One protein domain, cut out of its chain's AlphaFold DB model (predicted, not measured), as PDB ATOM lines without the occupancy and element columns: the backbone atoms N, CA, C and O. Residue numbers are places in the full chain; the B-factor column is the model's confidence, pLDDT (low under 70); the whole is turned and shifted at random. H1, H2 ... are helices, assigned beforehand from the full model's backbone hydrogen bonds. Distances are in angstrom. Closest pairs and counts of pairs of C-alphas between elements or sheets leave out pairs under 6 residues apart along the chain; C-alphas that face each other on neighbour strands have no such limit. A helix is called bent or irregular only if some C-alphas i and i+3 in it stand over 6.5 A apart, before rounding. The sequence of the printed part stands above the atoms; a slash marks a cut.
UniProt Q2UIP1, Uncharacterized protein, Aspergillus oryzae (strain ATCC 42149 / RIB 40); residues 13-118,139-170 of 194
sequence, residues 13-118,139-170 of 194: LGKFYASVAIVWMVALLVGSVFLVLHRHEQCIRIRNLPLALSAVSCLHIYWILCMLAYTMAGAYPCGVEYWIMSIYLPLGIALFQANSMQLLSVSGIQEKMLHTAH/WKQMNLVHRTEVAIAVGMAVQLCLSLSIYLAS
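What this domain is: This is residues 13 to 118 and 139 to 170 of the 194 residues of an uncharacterized protein of Aspergillus oryzae (strain ATCC 42149 / RIB 40) (UniProt Q2UIP1). Four long helices, H1, H3, H4 and H5, lie side by side in a row, each running opposite to the one before, and make a flat slab one helix thick. The far part of H4, residues 108 to 118, sticks out beyond the others, and the short H2 sits at the turn between H1 and H3. The printed part has 138 residues with five named helices, H1 to H5 in that order along the chain, and no named strand; its class is all helix. The whole is loose, with a radius of gyration of the C-alphas of 19.0 A, and spans 65 by 39 by 17 A.

Where its parts are: Find C-alpha 13 at (153.893, 246.443, 247.981); from there H1, residues 13 to 37, runs 36.1 A. After a tight link comes H2, residues 42 to 45, and after another tight link H3, residues 49 to 71, which is 32.6 A long. A short link then brings you to C-alpha 78 at (165.733, 230.210, 238.261), where H4, residues 78 to 118, starts its run of 60.6 A. H4 is neither bent nor irregular, but only just: C-alphas 86 and 89 are 6.4 A apart. Beyond the cut, H5, residues 144 to 169, runs 37.0 A and ends with C-alpha 169 at (173.671, 217.401, 237.578).

How they stand to each other: Begin at H1, which touches H3 at a shallow tilt of 7 degrees, opposite ways; their closest C-alphas, those of Gly 14 and Thr 71, are 5.1 A apart. H1 and H2 are close but not clearly touching, with the C-alphas of Leu 35 and Ile 44 closest at 7.9 A, while H2 and H3 meet only through their link. H3 and H4 form a helical hairpin at a shallow tilt of 24 degrees; H4 touches H3 with residues 81 to 99 alone, and the closest C-alphas, those of Ala 55 and Leu 95, are 4.9 A apart. With residues 83 to 102 alone, H4 touches H5, opposite ways at a shallow tilt of 19 degrees; here the C-alphas of Ala 98 and Thr 148 are closest, at 6.2 A. H1 is apart from H4 and H5, and H3 is apart from H5. Along the backbones of H1, H3 and H5 each O i to N i+4 pair is within hydrogen-bond range, in H4 35 of 37 are, and H2 is too short for such a pair.

The domain as a whole: Look for the two C-alphas farthest apart at Gly 74 and His 118, 65.5 A from each other. Residues 119 to 138 are not printed, and C-alphas 118 and 139 stand 29.0 A apart across this cut, in the link from H4 to H5. Of the links that are printed whole, none is long. The mean pLDDT of the printed part is 74.7, and 34 residues are under 70, among them residues 42 to 48, 70 to 79 and 139 to 146.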
ATOM      1  N   LEU A  13     153.120 247.288 247.089       72.56
ATOM      2  CA  LEU A  13     153.893 246.443 247.981       72.56
ATOM      3  C   LEU A  13     155.390 246.423 247.622       72.56
ATOM      4  O   LEU A  13     156.237 246.568 248.501       72.56
ATOM      5  N   GLY A  14     155.735 246.330 246.335       72.81
ATOM      6  CA  GLY A  14     157.126 246.392 245.882       72.81
ATOM      7  C   GLY A  14     157.771 247.753 246.146       72.81
ATOM      8  O   GLY A  14     158.921 247.817 246.582       72.81
ATOM      9  N   LYS A  15     157.012 248.846 245.986       75.75
ATOM     10  CA  LYS A  15     157.465 250.202 246.353       75.75
ATOM     11  C   LYS A  15     157.725 250.329 247.857       75.75
ATOM     12  O   LYS A  15     158.732 250.914 248.253       75.75
ATOM     13  N   PHE A  16     156.860 249.746 248.692       82.50
ATOM     14  CA  PHE A  16     157.056 249.705 250.142       82.50
ATOM     15  C   PHE A  16     158.342 248.954 250.508       82.50
ATOM     16  O   PHE A  16     159.199 249.521 251.184       82.50
ATOM     17  N   TYR A  17     158.545 247.740 249.987       76.69
ATOM     18  CA  TYR A  17     159.766 246.969 250.248       76.69
ATOM     19  C   TYR A  17     161.035 247.666 249.744       76.69
ATOM     20  O   TYR A  17     162.040 247.683 250.456       76.69
ATOM     21  N   ALA A  18     160.985 248.312 248.576       79.25
ATOM     22  CA  ALA A  18     162.100 249.106 248.069       79.25
ATOM     23  C   ALA A  18     162.432 250.287 248.998       79.25
ATOM     24  O   ALA A  18     163.601 250.531 249.291       79.25
ATOM     25  N   SER A  19     161.417 250.988 249.518       84.69
ATOM     26  CA  SER A  19     161.631 252.092 250.461       84.69
ATOM     27  C   SER A  19     162.264 251.620 251.773       84.69
ATOM     28  O   SER A  19     163.227 252.227 252.241       84.69
ATOM     29  N   VAL A  20     161.800 250.492 252.320       85.31
ATOM     30  CA  VAL A  20     162.366 249.880 253.530       85.31
ATOM     31  C   VAL A  20     163.812 249.453 253.282       85.31
ATOM     32  O   VAL A  20     164.670 249.712 254.124       85.31
ATOM     33  N   ALA A  21     164.116 248.875 252.116       81.94
ATOM     34  CA  ALA A  21     165.479 248.507 251.747       81.94
ATOM     35  C   ALA A  21     166.414 249.725 251.669       81.94
ATOM     36  O   ALA A  21     167.532 249.669 252.181       81.94
ATOM     37  N   ILE A  22     165.956 250.844 251.098       84.31
ATOM     38  CA  ILE A  22     166.740 252.089 251.025       84.31
ATOM     39  C   ILE A  22     166.989 252.660 252.425       84.31
ATOM     40  O   ILE A  22     168.131 252.977 252.761       84.31
ATOM     41  N   VAL A  23     165.950 252.761 253.258       89.25
ATOM     42  CA  VAL A  23     166.081 253.255 254.641       89.25
ATOM     43  C   VAL A  23     167.058 252.386 255.431       89.25
ATOM     44  O   VAL A  23     167.931 252.903 256.130       89.25
ATOM     45  N   TRP A  24     166.966 251.067 255.270       84.94
ATOM     46  CA  TRP A  24     167.861 250.118 255.917       84.94
ATOM     47  C   TRP A  24     169.313 250.255 255.434       84.94
ATOM     48  O   TRP A  24     170.239 250.248 256.247       84.94
ATOM     49  N   MET A  25     169.530 250.470 254.133       84.62
ATOM     50  CA  MET A  25     170.860 250.739 253.571       84.62
ATOM     51  C   MET A  25     171.485 252.007 254.153       84.62
ATOM     52  O   MET A  25     172.665 252.001 254.505       84.62
ATOM     53  N   VAL A  26     170.701 253.077 254.307       88.50
ATOM     54  CA  VAL A  26     171.174 254.313 254.946       88.50
ATOM     55  C   VAL A  26     171.536 254.052 256.406       88.50
ATOM     56  O   VAL A  26     172.623 254.437 256.835       88.50
ATOM     57  N   ALA A  27     170.686 253.349 257.157       88.38
ATOM     58  CA  ALA A  27     170.958 253.011 258.555       88.38
ATOM     59  C   ALA A  27     172.264 252.209 258.717       88.38
ATOM     60  O   ALA A  27     173.065 252.497 259.609       88.38
ATOM     61  N   LEU A  28     172.526 251.250 257.825       83.19
ATOM     62  CA  LEU A  28     173.770 250.474 257.829       83.19
ATOM     63  C   LEU A  28     174.987 251.274 257.412       83.19
ATOM     64  O   LEU A  28     176.057 251.080 257.991       83.19
ATOM     65  N   LEU A  29     174.854 252.140 256.409       85.31
ATOM     66  CA  LEU A  29     175.949 253.002 255.988       85.31
ATOM     67  C   LEU A  29     176.347 253.916 257.147       85.31
ATOM     68  O   LEU A  29     177.524 253.993 257.489       85.31
ATOM     69  N   VAL A  30     175.360 254.518 257.813       89.19
ATOM     70  CA  VAL A  30     175.570 255.339 259.010       89.19
ATOM     71  C   VAL A  30     176.214 254.516 260.125       89.19
ATOM     72  O   VAL A  30     177.226 254.945 260.676       89.19
ATOM     73  N   GLY A  31     175.705 253.318 260.420       84.00
ATOM     74  CA  GLY A  31     176.287 252.431 261.432       84.00
ATOM     75  C   GLY A  31     177.734 252.038 261.117       84.00
ATOM     76  O   GLY A  31     178.602 252.115 261.984       84.00
ATOM     77  N   SER A  32     178.021 251.689 259.863       82.94
ATOM     78  CA  SER A  32     179.358 251.298 259.400       82.94
ATOM     79  C   SER A  32     180.339 252.462 259.480       82.94
ATOM     80  O   SER A  32     181.432 252.309 260.019       82.94
ATOM     81  N   VAL A  33     179.936 253.642 259.000       86.12
ATOM     82  CA  VAL A  33     180.743 254.868 259.078       86.12
ATOM     83  C   VAL A  33     180.993 255.249 260.535       86.12
ATOM     84  O   VAL A  33     182.134 255.518 260.903       86.12
ATOM     85  N   PHE A  34     179.970 255.197 261.389       85.00
ATOM     86  CA  PHE A  34     180.103 255.472 262.820       85.00
ATOM     87  C   PHE A  34     181.126 254.542 263.491       85.00
ATOM     88  O   PHE A  34     181.993 255.011 264.233       85.00
ATOM     89  N   LEU A  35     181.072 253.245 263.180       79.06
ATOM     90  CA  LEU A  35     182.019 252.235 263.661       79.06
ATOM     91  C   LEU A  35     183.450 252.460 263.146       79.06
ATOM     92  O   LEU A  35     184.407 252.255 263.893       79.06
ATOM     93  N   VAL A  36     183.613 252.898 261.894       79.75
ATOM     94  CA  VAL A  36     184.929 253.206 261.304       79.75
ATOM     95  C   VAL A  36     185.528 254.482 261.898       79.75
ATOM     96  O   VAL A  36     186.734 254.528 262.142       79.75
ATOM     97  N   LEU A  37     184.713 255.502 262.175       81.81
ATOM     98  CA  LEU A  37     185.170 256.748 262.796       81.81
ATOM     99  C   LEU A  37     185.625 256.525 264.245       81.81
ATOM    100  O   LEU A  37     186.690 257.002 264.632       81.81
ATOM    101  N   HIS A  38     184.891 255.720 265.017       79.25
ATOM    102  CA  HIS A  38     185.231 255.400 266.410       79.25
ATOM    103  C   HIS A  38     186.230 254.237 266.551       79.25
ATOM    104  O   HIS A  38     186.423 253.706 267.643       79.25
ATOM    105  N   ARG A  39     186.936 253.856 265.475       71.94
ATOM    106  CA  ARG A  39     187.922 252.752 265.462       71.94
ATOM    107  C   ARG A  39     189.044 252.858 266.506       71.94
ATOM    108  O   ARG A  39     189.773 251.893 266.710       71.94
ATOM    109  N   HIS A  40     189.224 254.033 267.106       66.50
ATOM    110  CA  HIS A  40     190.272 254.307 268.086       66.50
ATOM    111  C   HIS A  40     189.924 253.813 269.505       66.50
ATOM    112  O   HIS A  40     190.815 253.686 270.346       66.50
ATOM    113  N   GLU A  41     188.658 253.484 269.779       70.19
ATOM    114  CA  GLU A  41     188.243 252.963 271.083       70.19
ATOM    115  C   GLU A  41     188.752 251.531 271.312       70.19
ATOM    116  O   GLU A  41     188.636 250.656 270.446       70.19
ATOM    117  N   GLN A  42     189.297 251.248 272.505       56.47
ATOM    118  CA  GLN A  42     189.883 249.935 272.827       56.47
ATOM    119  C   GLN A  42     188.868 248.784 272.731       56.47
ATOM    120  O   GLN A  42     189.244 247.671 272.367       56.47
ATOM    121  N   CYS A  43     187.583 249.067 272.970       58.62
ATOM    122  CA  CYS A  43     186.487 248.117 272.776       58.62
ATOM    123  C   CYS A  43     186.328 247.703 271.296       58.62
ATOM    124  O   CYS A  43     186.051 246.541 270.998       58.62
ATOM    125  N   ILE A  44     186.579 248.623 270.356       56.53
ATOM    126  CA  ILE A  44     186.449 248.385 268.910       56.53
ATOM    127  C   ILE A  44     187.712 247.726 268.340       56.53
ATOM    128  O   ILE A  44     187.600 246.875 267.461       56.53
ATOM    129  N   ARG A  45     188.900 248.018 268.889       57.25
ATOM    130  CA  ARG A  45     190.180 247.406 268.466       57.25
ATOM    131  C   ARG A  45     190.265 245.896 268.728       57.25
ATOM    132  O   ARG A  45     191.004 245.195 268.046       57.25
ATOM    133  N   ILE A  46     189.527 245.401 269.721       54.53
ATOM    134  CA  ILE A  46     189.437 243.969 270.057       54.53
ATOM    135  C   ILE A  46     188.560 243.213 269.043       54.53
ATOM    136  O   ILE A  46     188.751 242.018 268.811       54.53
ATOM    137  N   ARG A  47     187.615 243.908 268.397       64.38
ATOM    138  CA  ARG A  47     186.781 243.362 267.327       64.38
ATOM    139  C   ARG A  47     187.567 243.405 266.016       64.38
ATOM    140  O   ARG A  47     188.041 244.464 265.622       64.38
ATOM    141  N   ASN A  48     187.627 242.297 265.273       66.62
ATOM    142  CA  ASN A  48     187.994 242.344 263.853       66.62
ATOM    143  C   ASN A  48     186.873 243.056 263.080       66.62
ATOM    144  O   ASN A  48     186.014 242.431 262.458       66.62
ATOM    145  N   LEU A  49     186.865 244.386 263.171       71.88
ATOM    146  CA  LEU A  49     185.900 245.282 262.556       71.88
ATOM    147  C   LEU A  49     185.666 244.995 261.063       71.88
ATOM    148  O   LEU A  49     184.499 244.886 260.687       71.88
ATOM    149  N   PRO A  50     186.700 244.790 260.218       69.44
ATOM    150  CA  PRO A  50     186.468 244.482 258.808       69.44
ATOM    151  C   PRO A  50     185.746 243.145 258.606       69.44
ATOM    152  O   PRO A  50     184.920 243.043 257.708       69.44
ATOM    153  N   LEU A  51     185.989 242.147 259.463       70.50
ATOM    154  CA  LEU A  51     185.308 240.850 259.395       70.50
ATOM    155  C   LEU A  51     183.849 240.936 259.852       70.50
ATOM    156  O   LEU A  51     182.988 240.249 259.318       70.50
ATOM    157  N   ALA A  52     183.564 241.762 260.862       76.38
ATOM    158  CA  ALA A  52     182.192 242.010 261.302       76.38
ATOM    159  C   ALA A  52     181.406 242.726 260.205       76.38
ATOM    160  O   ALA A  52     180.301 242.316 259.862       76.38
ATOM    161  N   LEU A  53     182.004 243.770 259.629       79.75
ATOM    162  CA  LEU A  53     181.398 244.544 258.555       79.75
ATOM    163  C   LEU A  53     181.208 243.704 257.292       79.75
ATOM    164  O   LEU A  53     180.156 243.818 256.670       79.75
ATOM    165  N   SER A  54     182.153 242.831 256.931       78.75
ATOM    166  CA  SER A  54     181.994 241.945 255.774       78.75
ATOM    167  C   SER A  54     180.905 240.892 255.994       78.75
ATOM    168  O   SER A  54     180.091 240.686 255.095       78.75
ATOM    169  N   ALA A  55     180.824 240.292 257.190       79.81
ATOM    170  CA  ALA A  55     179.770 239.340 257.556       79.81
ATOM    171  C   ALA A  55     178.382 239.974 257.442       79.81
ATOM    172  O   ALA A  55     177.489 239.457 256.768       79.81
ATOM    173  N   VAL A  56     178.238 241.140 258.075       82.12
ATOM    174  CA  VAL A  56     177.024 241.949 258.052       82.12
ATOM    175  C   VAL A  56     176.695 242.320 256.609       82.12
ATOM    176  O   VAL A  56     175.587 242.054 256.166       82.12
ATOM    177  N   SER A  57     177.644 242.847 255.835       82.00
ATOM    178  CA  SER A  57     177.407 243.244 254.439       82.00
ATOM    179  C   SER A  57     176.944 242.075 253.562       82.00
ATOM    180  O   SER A  57     175.993 242.237 252.803       82.00
ATOM    181  N   CYS A  58     177.544 240.886 253.693       79.75
ATOM    182  CA  CYS A  58     177.129 239.698 252.933       79.75
ATOM    183  C   CYS A  58     175.689 239.282 253.256       79.75
ATOM    184  O   CYS A  58     174.901 239.024 252.344       79.75
ATOM    185  N   LEU A  59     175.325 239.269 254.543       82.69
ATOM    186  CA  LEU A  59     173.963 238.954 254.979       82.69
ATOM    187  C   LEU A  59     172.946 239.991 254.474       82.69
ATOM    188  O   LEU A  59     171.810 239.655 254.146       82.69
ATOM    189  N   HIS A  60     173.362 241.250 254.359       81.75
ATOM    190  CA  HIS A  60     172.519 242.316 253.828       81.75
ATOM    191  C   HIS A  60     172.315 242.227 252.324       81.75
ATOM    192  O   HIS A  60     171.186 242.380 251.862       81.75
ATOM    193  N   ILE A  61     173.374 241.935 251.564       81.88
ATOM    194  CA  ILE A  61     173.259 241.685 250.124       81.88
ATOM    195  C   ILE A  61     172.270 240.537 249.883       81.88
ATOM    196  O   ILE A  61     171.392 240.672 249.036       81.88
ATOM    197  N   TYR A  62     172.333 239.466 250.682       80.81
ATOM    198  CA  TYR A  62     171.354 238.376 250.623       80.81
ATOM    199  C   TYR A  62     169.914 238.858 250.851       80.81
ATOM    200  O   TYR A  62     169.037 238.580 250.036       80.81
ATOM    201  N   TRP A  63     169.666 239.629 251.914       82.50
ATOM    202  CA  TRP A  63     168.324 240.144 252.208       82.50
ATOM    203  C   TRP A  63     167.774 241.045 251.091       82.50
ATOM    204  O   TRP A  63     166.610 240.913 250.709       82.50
ATOM    205  N   ILE A  64     168.612 241.913 250.511       80.56
ATOM    206  CA  ILE A  64     168.234 242.763 249.371       80.56
ATOM    207  C   ILE A  64     167.887 241.911 248.152       80.56
ATOM    208  O   ILE A  64     166.902 242.194 247.473       80.56
ATOM    209  N   LEU A  65     168.657 240.855 247.883       77.25
ATOM    210  CA  LEU A  65     168.377 239.935 246.783       77.25
ATOM    211  C   LEU A  65     167.055 239.183 246.989       77.25
ATOM    212  O   LEU A  65     166.302 239.035 246.030       77.25
ATOM    213  N   CYS A  66     166.721 238.784 248.220       75.88
ATOM    214  CA  CYS A  66     165.413 238.200 248.537       75.88
ATOM    215  C   CYS A  66     164.265 239.191 248.304       75.88
ATOM    216  O   CYS A  66     163.252 238.829 247.708       75.88
ATOM    217  N   MET A  67     164.429 240.448 248.726       76.06
ATOM    218  CA  MET A  67     163.437 241.496 248.465       76.06
ATOM    219  C   MET A  67     163.293 241.762 246.965       76.06
ATOM    220  O   MET A  67     162.176 241.863 246.465       76.06
ATOM    221  N   LEU A  68     164.401 241.791 246.222       73.81
ATOM    222  CA  LEU A  68     164.384 241.961 244.772       73.81
ATOM    223  C   LEU A  68     163.673 240.791 244.077       73.81
ATOM    224  O   LEU A  68     162.807 241.029 243.236       73.81
ATOM    225  N   ALA A  69     163.978 239.549 244.461       72.00
ATOM    226  CA  ALA A  69     163.307 238.355 243.950       72.00
ATOM    227  C   ALA A  69     161.793 238.393 244.216       72.00
ATOM    228  O   ALA A  69     161.006 238.029 243.342       72.00
ATOM    229  N   TYR A  70     161.384 238.904 245.382       67.75
ATOM    230  CA  TYR A  70     159.978 239.111 245.719       67.75
ATOM    231  C   TYR A  70     159.319 240.194 244.852       67.75
ATOM    232  O   TYR A  70     158.215 239.993 244.359       67.75
ATOM    233  N   THR A  71     159.994 241.323 244.605       67.00
ATOM    234  CA  THR A  71     159.454 242.382 243.725       67.00
ATOM    235  C   THR A  71     159.397 241.983 242.250       67.00
ATOM    236  O   THR A  71     158.573 242.498 241.505       67.00
ATOM    237  N   MET A  72     160.248 241.050 241.822       65.62
ATOM    238  CA  MET A  72     160.382 240.602 240.432       65.62
ATOM    239  C   MET A  72     159.556 239.338 240.139       65.62
ATOM    240  O   MET A  72     159.960 238.559 239.273       65.62
ATOM    241  N   ALA A  73     158.444 239.131 240.864       56.78
ATOM    242  CA  ALA A  73     157.585 237.936 240.986       56.78
ATOM    243  C   ALA A  73     157.079 237.267 239.675       56.78
ATOM    244  O   ALA A  73     155.893 237.003 239.505       56.78
ATOM    245  N   GLY A  74     157.974 236.931 238.746       56.19
ATOM    246  CA  GLY A  74     157.657 236.290 237.470       56.19
ATOM    247  C   GLY A  74     158.774 236.323 236.420       56.19
ATOM    248  O   GLY A  74     158.774 235.476 235.534       56.19
ATOM    249  N   ALA A  75     159.747 237.238 236.520       60.75
ATOM    250  CA  ALA A  75     160.828 237.383 235.528       60.75
ATOM    251  C   ALA A  75     162.209 236.927 236.034       60.75
ATOM    252  O   ALA A  75     163.198 237.022 235.307       60.75
ATOM    253  N   TYR A  76     162.301 236.462 237.283       61.94
ATOM    254  CA  TYR A  76     163.587 236.127 237.883       61.94
ATOM    255  C   TYR A  76     164.108 234.777 237.363       61.94
ATOM    256  O   TYR A  76     163.411 233.767 237.486       61.94
ATOM    257  N   PRO A  77     165.320 234.720 236.782       66.38
ATOM    258  CA  PRO A  77     165.867 233.477 236.268       66.38
ATOM    259  C   PRO A  77     166.174 232.516 237.420       66.38
ATOM    260  O   PRO A  77     166.991 232.794 238.293       66.38
ATOM    261  N   CYS A  78     165.550 231.346 237.363       66.31
ATOM    262  CA  CYS A  78     165.733 230.210 238.261       66.31
ATOM    263  C   CYS A  78     167.168 229.928 238.707       66.31
ATOM    264  O   CYS A  78     167.426 229.702 239.886       66.31
ATOM    265  N   GLY A  79     168.111 229.932 237.758       65.75
ATOM    266  CA  GLY A  79     169.512 229.662 238.063       65.75
ATOM    267  C   GLY A  79     170.098 230.707 239.010       65.75
ATOM    268  O   GLY A  79     170.834 230.361 239.925       65.75
ATOM    269  N   VAL A  80     169.726 231.978 238.845       70.81
ATOM    270  CA  VAL A  80     170.223 233.065 239.695       70.81
ATOM    271  C   VAL A  80     169.668 232.940 241.113       70.81
ATOM    272  O   VAL A  80     170.426 233.104 242.061       70.81
ATOM    273  N   GLU A  81     168.393 232.573 241.281       71.06
ATOM    274  CA  GLU A  81     167.803 232.324 242.609       71.06
ATOM    275  C   GLU A  81     168.526 231.181 243.346       71.06
ATOM    276  O   GLU A  81     168.911 231.343 244.506       71.06
ATOM    277  N   TYR A  82     168.809 230.077 242.645       72.25
ATOM    278  CA  TYR A  82     169.577 228.950 243.180       72.25
ATOM    279  C   TYR A  82     170.989 229.363 243.628       72.25
ATOM    280  O   TYR A  82     171.398 229.096 244.760       72.25
ATOM    281  N   TRP A  83     171.726 230.078 242.772       74.88
ATOM    282  CA  TRP A  83     173.072 230.555 243.098       74.88
ATOM    283  C   TRP A  83     173.072 231.525 244.281       74.88
ATOM    284  O   TRP A  83     173.959 231.461 245.134       74.88
ATOM    285  N   ILE A  84     172.070 232.402 244.360       74.19
ATOM    286  CA  ILE A  84     171.948 233.357 245.460       74.19
ATOM    287  C   ILE A  84     171.720 232.627 246.786       74.19
ATOM    288  O   ILE A  84     172.428 232.909 247.756       74.19
ATOM    289  N   MET A  85     170.784 231.673 246.833       74.44
ATOM    290  CA  MET A  85     170.511 230.911 248.055       74.44
ATOM    291  C   MET A  85     171.696 230.031 248.466       74.44
ATOM    292  O   MET A  85     172.071 230.028 249.637       74.44
ATOM    293  N   SER A  86     172.335 229.349 247.511       74.12
ATOM    294  CA  SER A  86     173.405 228.393 247.813       74.12
ATOM    295  C   SER A  86     174.749 229.040 248.171       74.12
ATOM    296  O   SER A  86     175.563 228.426 248.858       74.12
ATOM    297  N   ILE A  87     175.014 230.274 247.727       77.88
ATOM    298  CA  ILE A  87     176.281 230.968 248.012       77.88
ATOM    299  C   ILE A  87     176.137 231.923 249.193       77.88
ATOM    300  O   ILE A  87     176.913 231.847 250.144       77.88
ATOM    301  N   TYR A  88     175.176 232.848 249.145       76.06
ATOM    302  CA  TYR A  88     175.185 233.997 250.054       76.06
ATOM    303  C   TYR A  88     174.733 233.644 251.472       76.06
ATOM    304  O   TYR A  88     175.285 234.180 252.434       76.06
ATOM    305  N   LEU A  89     173.769 232.732 251.615       76.56
ATOM    306  CA  LEU A  89     173.269 232.301 252.920       76.56
ATOM    307  C   LEU A  89     174.341 231.552 253.741       76.56
ATOM    308  O   LEU A  89     174.649 232.004 254.848       76.56
ATOM    309  N   PRO A  90     174.979 230.478 253.231       78.38
ATOM    310  CA  PRO A  90     176.031 229.790 253.979       78.38
ATOM    311  C   PRO A  90     177.277 230.661 254.173       78.38
ATOM    312  O   PRO A  90     177.880 230.607 255.244       78.38
ATOM    313  N   LEU A  91     177.624 231.520 253.204       80.38
ATOM    314  CA  LEU A  91     178.700 232.504 253.358       80.38
ATOM    315  C   LEU A  91     178.422 233.448 254.535       80.38
ATOM    316  O   LEU A  91     179.269 233.605 255.413       80.38
ATOM    317  N   GLY A  92     177.231 234.052 254.587       78.56
ATOM    318  CA  GLY A  92     176.852 234.979 255.655       78.56
ATOM    319  C   GLY A  92     176.919 234.336 257.043       78.56
ATOM    320  O   GLY A  92     177.510 234.910 257.962       78.56
ATOM    321  N   ILE A  93     176.385 233.118 257.180       81.81
ATOM    322  CA  ILE A  93     176.412 232.356 258.440       81.81
ATOM    323  C   ILE A  93     177.855 232.017 258.837       81.81
ATOM    324  O   ILE A  93     178.241 232.235 259.989       81.81
ATOM    325  N   ALA A  94     178.675 231.547 257.894       83.62
ATOM    326  CA  ALA A  94     180.070 231.196 258.151       83.62
ATOM    327  C   ALA A  94     180.892 232.407 258.615       83.62
ATOM    328  O   ALA A  94     181.638 232.311 259.594       83.62
ATOM    329  N   LEU A  95     180.729 233.566 257.966       79.31
ATOM    330  CA  LEU A  95     181.411 234.799 258.360       79.31
ATOM    331  C   LEU A  95     180.967 235.275 259.752       79.31
ATOM    332  O   LEU A  95     181.803 235.702 260.555       79.31
ATOM    333  N   PHE A  96     179.674 235.172 260.070       80.25
ATOM    334  CA  PHE A  96     179.154 235.543 261.387       80.25
ATOM    335  C   PHE A  96     179.677 234.621 262.498       80.25
ATOM    336  O   PHE A  96     180.108 235.082 263.565       80.25
ATOM    337  N   GLN A  97     179.702 233.314 262.238       83.25
ATOM    338  CA  GLN A  97     180.236 232.328 263.169       83.25
ATOM    339  C   GLN A  97     181.745 232.517 263.371       83.25
ATOM    340  O   GLN A  97     182.220 232.494 264.508       83.25
ATOM    341  N   ALA A  98     182.499 232.775 262.301       80.94
ATOM    342  CA  ALA A  98     183.925 233.079 262.379       80.94
ATOM    343  C   ALA A  98     184.199 234.322 263.235       80.94
ATOM    344  O   ALA A  98     185.080 234.284 264.096       80.94
ATOM    345  N   ASN A  99     183.413 235.390 263.064       78.62
ATOM    346  CA  ASN A  99     183.517 236.586 263.900       78.62
ATOM    347  C   ASN A  99     183.308 236.258 265.386       78.62
ATOM    348  O   ASN A  99     184.129 236.614 266.231       78.62
ATOM    349  N   SER A 100     182.248 235.511 265.695       81.12
ATOM    350  CA  SER A 100     181.904 235.135 267.070       81.12
ATOM    351  C   SER A 100     182.987 234.265 267.724       81.12
ATOM    352  O   SER A 100     183.361 234.496 268.874       81.12
ATOM    353  N   MET A 101     183.563 233.312 266.981       78.75
ATOM    354  CA  MET A 101     184.668 232.474 267.465       78.75
ATOM    355  C   MET A 101     185.945 233.278 267.730       78.75
ATOM    356  O   MET A 101     186.666 232.996 268.689       78.75
ATOM    357  N   GLN A 102     186.229 234.295 266.913       76.69
ATOM    358  CA  GLN A 102     187.357 235.187 267.166       76.69
ATOM    359  C   GLN A 102     187.170 235.980 268.455       76.69
ATOM    360  O   GLN A 102     188.112 236.067 269.237       76.69
ATOM    361  N   LEU A 103     185.970 236.502 268.720       75.06
ATOM    362  CA  LEU A 103     185.701 237.238 269.959       75.06
ATOM    363  C   LEU A 103     185.940 236.369 271.192       75.06
ATOM    364  O   LEU A 103     186.666 236.782 272.093       75.06
ATOM    365  N   LEU A 104     185.418 235.140 271.176       76.56
ATOM    366  CA  LEU A 104     185.612 234.182 272.264       76.56
ATOM    367  C   LEU A 104     187.091 233.825 272.471       76.56
ATOM    368  O   LEU A 104     187.563 233.651 273.593       76.56
ATOM    369  N   SER A 105     187.850 233.715 271.383       75.00
ATOM    370  CA  SER A 105     189.278 233.432 271.489       75.00
ATOM    371  C   SER A 105     190.053 234.583 272.130       75.00
ATOM    372  O   SER A 105     190.962 234.339 272.922       75.00
ATOM    373  N   VAL A 106     189.693 235.831 271.805       75.00
ATOM    374  CA  VAL A 106     190.398 237.011 272.296       75.00
ATOM    375  C   VAL A 106     190.049 237.221 273.759       75.00
ATOM    376  O   VAL A 106     190.962 237.458 274.548       75.00
ATOM    377  N   SER A 107     188.786 237.023 274.151       75.81
ATOM    378  CA  SER A 107     188.395 237.050 275.562       75.81
ATOM    379  C   SER A 107     189.115 235.964 276.364       75.81
ATOM    380  O   SER A 107     189.632 236.246 277.439       75.81
ATOM    381  N   GLY A 108     189.256 234.751 275.818       74.62
ATOM    382  CA  GLY A 108     190.007 233.678 276.476       74.62
ATOM    383  C   GLY A 108     191.513 233.956 276.587       74.62
ATOM    384  O   GLY A 108     192.149 233.557 277.562       74.62
ATOM    385  N   ILE A 109     192.111 234.653 275.614       74.62
ATOM    386  CA  ILE A 109     193.509 235.111 275.701       74.62
ATOM    387  C   ILE A 109     193.639 236.212 276.761       74.62
ATOM    388  O   ILE A 109     194.567 236.168 277.566       74.62
ATOM    389  N   GLN A 110     192.701 237.161 276.806       76.75
ATOM    390  CA  GLN A 110     192.654 238.219 277.822       76.75
ATOM    391  C   GLN A 110     192.514 237.652 279.236       76.75
ATOM    392  O   GLN A 110     193.277 238.036 280.120       76.75
ATOM    393  N   GLU A 111     191.617 236.688 279.434       78.19
ATOM    394  CA  GLU A 111     191.426 235.996 280.710       78.19
ATOM    395  C   GLU A 111     192.705 235.275 281.150       78.19
ATOM    396  O   GLU A 111     193.158 235.449 282.279       78.19
ATOM    397  N   LYS A 112     193.368 234.546 280.243       74.56
ATOM    398  CA  LYS A 112     194.652 233.886 280.535       74.56
ATOM    399  C   LYS A 112     195.763 234.873 280.867       74.56
ATOM    400  O   LYS A 112     196.570 234.583 281.748       74.56
ATOM    401  N   MET A 113     195.828 236.016 280.187       73.75
ATOM    402  CA  MET A 113     196.810 237.059 280.496       73.75
ATOM    403  C   MET A 113     196.563 237.657 281.884       73.75
ATOM    404  O   MET A 113     197.517 237.801 282.643       73.75
ATOM    405  N   LEU A 114     195.306 237.922 282.253       78.19
ATOM    406  CA  LEU A 114     194.941 238.374 283.601       78.19
ATOM    407  C   LEU A 114     195.292 237.321 284.663       78.19
ATOM    408  O   LEU A 114     195.915 237.641 285.674       78.19
ATOM    409  N   HIS A 115     194.979 236.051 284.409       75.25
ATOM    410  CA  HIS A 115     195.278 234.956 285.333       75.25
ATOM    411  C   HIS A 115     196.793 234.729 285.510       75.25
ATOM    412  O   HIS A 115     197.255 234.418 286.608       75.25
ATOM    413  N   THR A 116     197.574 234.924 284.440       67.81
ATOM    414  CA  THR A 116     199.048 234.832 284.446       67.81
ATOM    415  C   THR A 116     199.696 236.054 285.106       67.81
ATOM    416  O   THR A 116     200.724 235.922 285.763       67.81
ATOM    417  N   ALA A 117     199.088 237.238 284.986       66.25
ATOM    418  CA  ALA A 117     199.518 238.437 285.705       66.25
ATOM    419  C   ALA A 117     199.326 238.294 287.227       66.25
ATOM    420  O   ALA A 117     200.145 238.792 287.996       66.25
ATOM    421  N   HIS A 118     198.287 237.569 287.662       62.31
ATOM    422  CA  HIS A 118     198.047 237.264 289.076       62.31
ATOM    423  C   HIS A 118     198.915 236.121 289.629       62.31
ATOM    424  O   HIS A 118     199.229 236.122 290.818       62.31
ATOM    425  N   TRP A 139     199.873 225.603 262.688       56.22
ATOM    426  CA  TRP A 139     198.527 226.071 262.328       56.22
ATOM    427  C   TRP A 139     197.756 226.641 263.530       56.22
ATOM    428  O   TRP A 139     196.957 227.565 263.395       56.22
ATOM    429  N   LYS A 140     198.023 226.122 264.734       56.50
ATOM    430  CA  LYS A 140     197.499 226.649 266.003       56.50
ATOM    431  C   LYS A 140     198.248 227.904 266.482       56.50
ATOM    432  O   LYS A 140     197.661 228.682 267.227       56.50
ATOM    433  N   GLN A 141     199.505 228.096 266.068       53.72
ATOM    434  CA  GLN A 141     200.316 229.296 266.323       53.72
ATOM    435  C   GLN A 141     200.085 230.415 265.300       53.72
ATOM    436  O   GLN A 141     200.412 231.565 265.587       53.72
ATOM    437  N   MET A 142     199.529 230.110 264.125       51.78
ATOM    438  CA  MET A 142     199.127 231.121 263.150       51.78
ATOM    439  C   MET A 142     198.041 232.029 263.735       51.78
ATOM    440  O   MET A 142     197.140 231.565 264.437       51.78
ATOM    441  N   ASN A 143     198.119 233.327 263.413       62.75
ATOM    442  CA  ASN A 143     197.117 234.319 263.796       62.75
ATOM    443  C   ASN A 143     195.716 233.770 263.525       62.75
ATOM    444  O   ASN A 143     195.401 233.387 262.397       62.75
ATOM    445  N   LEU A 144     194.871 233.749 264.557       64.81
ATOM    446  CA  LEU A 144     193.526 233.191 264.451       64.81
ATOM    447  C   LEU A 144     192.730 233.827 263.305       64.81
ATOM    448  O   LEU A 144     191.967 233.139 262.637       64.81
ATOM    449  N   VAL A 145     192.974 235.113 263.046       63.59
ATOM    450  CA  VAL A 145     192.417 235.864 261.915       63.59
ATOM    451  C   VAL A 145     192.708 235.171 260.584       63.59
ATOM    452  O   VAL A 145     191.791 234.909 259.808       63.59
ATOM    453  N   HIS A 146     193.960 234.786 260.353       66.94
ATOM    454  CA  HIS A 146     194.360 234.128 259.116       66.94
ATOM    455  C   HIS A 146     193.804 232.700 259.030       66.94
ATOM    456  O   HIS A 146     193.355 232.258 257.977       66.94
ATOM    457  N   ARG A 147     193.727 231.989 260.162       71.56
ATOM    458  CA  ARG A 147     193.100 230.660 260.219       71.56
ATOM    459  C   ARG A 147     191.617 230.706 259.848       71.56
ATOM    460  O   ARG A 147     191.148 229.838 259.116       71.56
ATOM    461  N   THR A 148     190.880 231.696 260.340       71.31
ATOM    462  CA  THR A 148     189.464 231.868 259.986       71.31
ATOM    463  C   THR A 148     189.276 232.325 258.546       71.31
ATOM    464  O   THR A 148     188.343 231.866 257.902       71.31
ATOM    465  N   GLU A 149     190.163 233.170 258.020       71.69
ATOM    466  CA  GLU A 149     190.127 233.608 256.621       71.69
ATOM    467  C   GLU A 149     190.322 232.423 255.667       71.69
ATOM    468  O   GLU A 149     189.514 232.212 254.764       71.69
ATOM    469  N   VAL A 150     191.324 231.578 255.935       77.81
ATOM    470  CA  VAL A 150     191.562 230.346 255.171       77.81
ATOM    471  C   VAL A 150     190.396 229.367 255.323       77.81
ATOM    472  O   VAL A 150     189.968 228.776 254.335       77.81
ATOM    473  N   ALA A 151     189.840 229.206 256.528       78.31
ATOM    474  CA  ALA A 151     188.691 228.325 256.746       78.31
ATOM    475  C   ALA A 151     187.448 228.782 255.963       78.31
ATOM    476  O   ALA A 151     186.770 227.950 255.364       78.31
ATOM    477  N   ILE A 152     187.184 230.093 255.923       80.00
ATOM    478  CA  ILE A 152     186.111 230.675 255.109       80.00
ATOM    479  C   ILE A 152     186.390 230.425 253.624       80.00
ATOM    480  O   ILE A 152     185.508 229.940 252.924       80.00
ATOM    481  N   ALA A 153     187.607 230.692 253.142       80.31
ATOM    482  CA  ALA A 153     187.963 230.495 251.736       80.31
ATOM    483  C   ALA A 153     187.801 229.030 251.290       80.31
ATOM    484  O   ALA A 153     187.220 228.758 250.240       80.31
ATOM    485  N   VAL A 154     188.259 228.081 252.113       82.81
ATOM    486  CA  VAL A 154     188.106 226.643 251.853       82.81
ATOM    487  C   VAL A 154     186.635 226.234 251.894       82.81
ATOM    488  O   VAL A 154     186.175 225.549 250.983       82.81
ATOM    489  N   GLY A 155     185.882 226.678 252.905       79.62
ATOM    490  CA  GLY A 155     184.447 226.402 253.009       79.62
ATOM    491  C   GLY A 155     183.677 226.910 251.789       79.62
ATOM    492  O   GLY A 155     182.860 226.182 251.233       79.62
ATOM    493  N   MET A 156     184.011 228.107 251.306       79.94
ATOM    494  CA  MET A 156     183.417 228.684 250.102       79.94
ATOM    495  C   MET A 156     183.782 227.927 248.831       79.94
ATOM    496  O   MET A 156     182.912 227.722 247.989       79.94
ATOM    497  N   ALA A 157     185.032 227.480 248.691       81.75
ATOM    498  CA  ALA A 157     185.446 226.665 247.553       81.75
ATOM    499  C   ALA A 157     184.695 225.326 247.519       81.75
ATOM    500  O   ALA A 157     184.173 224.936 246.477       81.75
ATOM    501  N   VAL A 158     184.576 224.649 248.665       83.75
ATOM    502  CA  VAL A 158     183.819 223.394 248.778       83.75
ATOM    503  C   VAL A 158     182.336 223.624 248.483       83.75
ATOM    504  O   VAL A 158     181.762 222.892 247.678       83.75
ATOM    505  N   GLN A 159     181.732 224.662 249.066       83.44
ATOM    506  CA  GLN A 159     180.333 225.023 248.823       83.44
ATOM    507  C   GLN A 159     180.075 225.330 247.343       83.44
ATOM    508  O   GLN A 159     179.081 224.864 246.785       83.44
ATOM    509  N   LEU A 160     180.976 226.066 246.685       81.75
ATOM    510  CA  LEU A 160     180.917 226.331 245.246       81.75
ATOM    511  C   LEU A 160     181.005 225.041 244.434       81.75
ATOM    512  O   LEU A 160     180.196 224.851 243.534       81.75
ATOM    513  N   CYS A 161     181.934 224.141 244.755       82.00
ATOM    514  CA  CYS A 161     182.080 222.862 244.059       82.00
ATOM    515  C   CYS A 161     180.838 221.972 244.206       82.00
ATOM    516  O   CYS A 161     180.407 221.360 243.229       82.00
ATOM    517  N   LEU A 162     180.246 221.916 245.402       81.12
ATOM    518  CA  LEU A 162     179.006 221.177 245.659       81.12
ATOM    519  C   LEU A 162     177.826 221.797 244.902       81.12
ATOM    520  O   LEU A 162     177.131 221.090 244.176       81.12
ATOM    521  N   SER A 163     177.659 223.118 244.996       78.94
ATOM    522  CA  SER A 163     176.599 223.853 244.287       78.94
ATOM    523  C   SER A 163     176.736 223.719 242.773       78.94
ATOM    524  O   SER A 163     175.753 223.507 242.075       78.94
ATOM    525  N   LEU A 164     177.964 223.786 242.253       78.94
ATOM    526  CA  LEU A 164     178.255 223.606 240.836       78.94
ATOM    527  C   LEU A 164     177.951 222.175 240.390       78.94
ATOM    528  O   LEU A 164     177.401 221.975 239.314       78.94
ATOM    529  N   SER A 165     178.270 221.182 241.221       75.94
ATOM    530  CA  SER A 165     177.979 219.776 240.935       75.94
ATOM    531  C   SER A 165     176.470 219.517 240.890       75.94
ATOM    532  O   SER A 165     176.002 218.851 239.971       75.94
ATOM    533  N   ILE A 166     175.696 220.095 241.816       72.81
ATOM    534  CA  ILE A 166     174.224 220.029 241.815       72.81
ATOM    535  C   ILE A 166     173.644 220.791 240.610       72.81
ATOM    536  O   ILE A 166     172.765 220.271 239.919       72.81
ATOM    537  N   TYR A 167     174.179 221.976 240.298       68.44
ATOM    538  CA  TYR A 167     173.783 222.777 239.135       68.44
ATOM    539  C   TYR A 167     174.018 222.033 237.812       68.44
ATOM    540  O   TYR A 167     173.140 222.017 236.954       68.44
ATOM    541  N   LEU A 168     175.173 221.379 237.652       68.31
ATOM    542  CA  LEU A 168     175.513 220.596 236.458       68.31
ATOM    543  C   LEU A 168     174.752 219.262 236.386       68.31
ATOM    544  O   LEU A 168     174.446 218.790 235.292       68.31
ATOM    545  N   ALA A 169     174.436 218.647 237.529       63.41
ATOM    546  CA  ALA A 169     173.671 217.401 237.578       63.41
ATOM    547  C   ALA A 169     172.188 217.599 237.214       63.41
ATOM    548  O   ALA A 169     171.557 216.676 236.678       63.41
ATOM    549  N   SER A 170     171.638 218.790 237.471       59.34
ATOM    550  CA  SER A 170     170.233 219.117 237.231       59.34
ATOM    551  C   SER A 170     169.956 219.484 235.768       59.34
ATOM    552  O   SER A 170     170.470 220.463 235.226       59.34
TER     553      SER A 170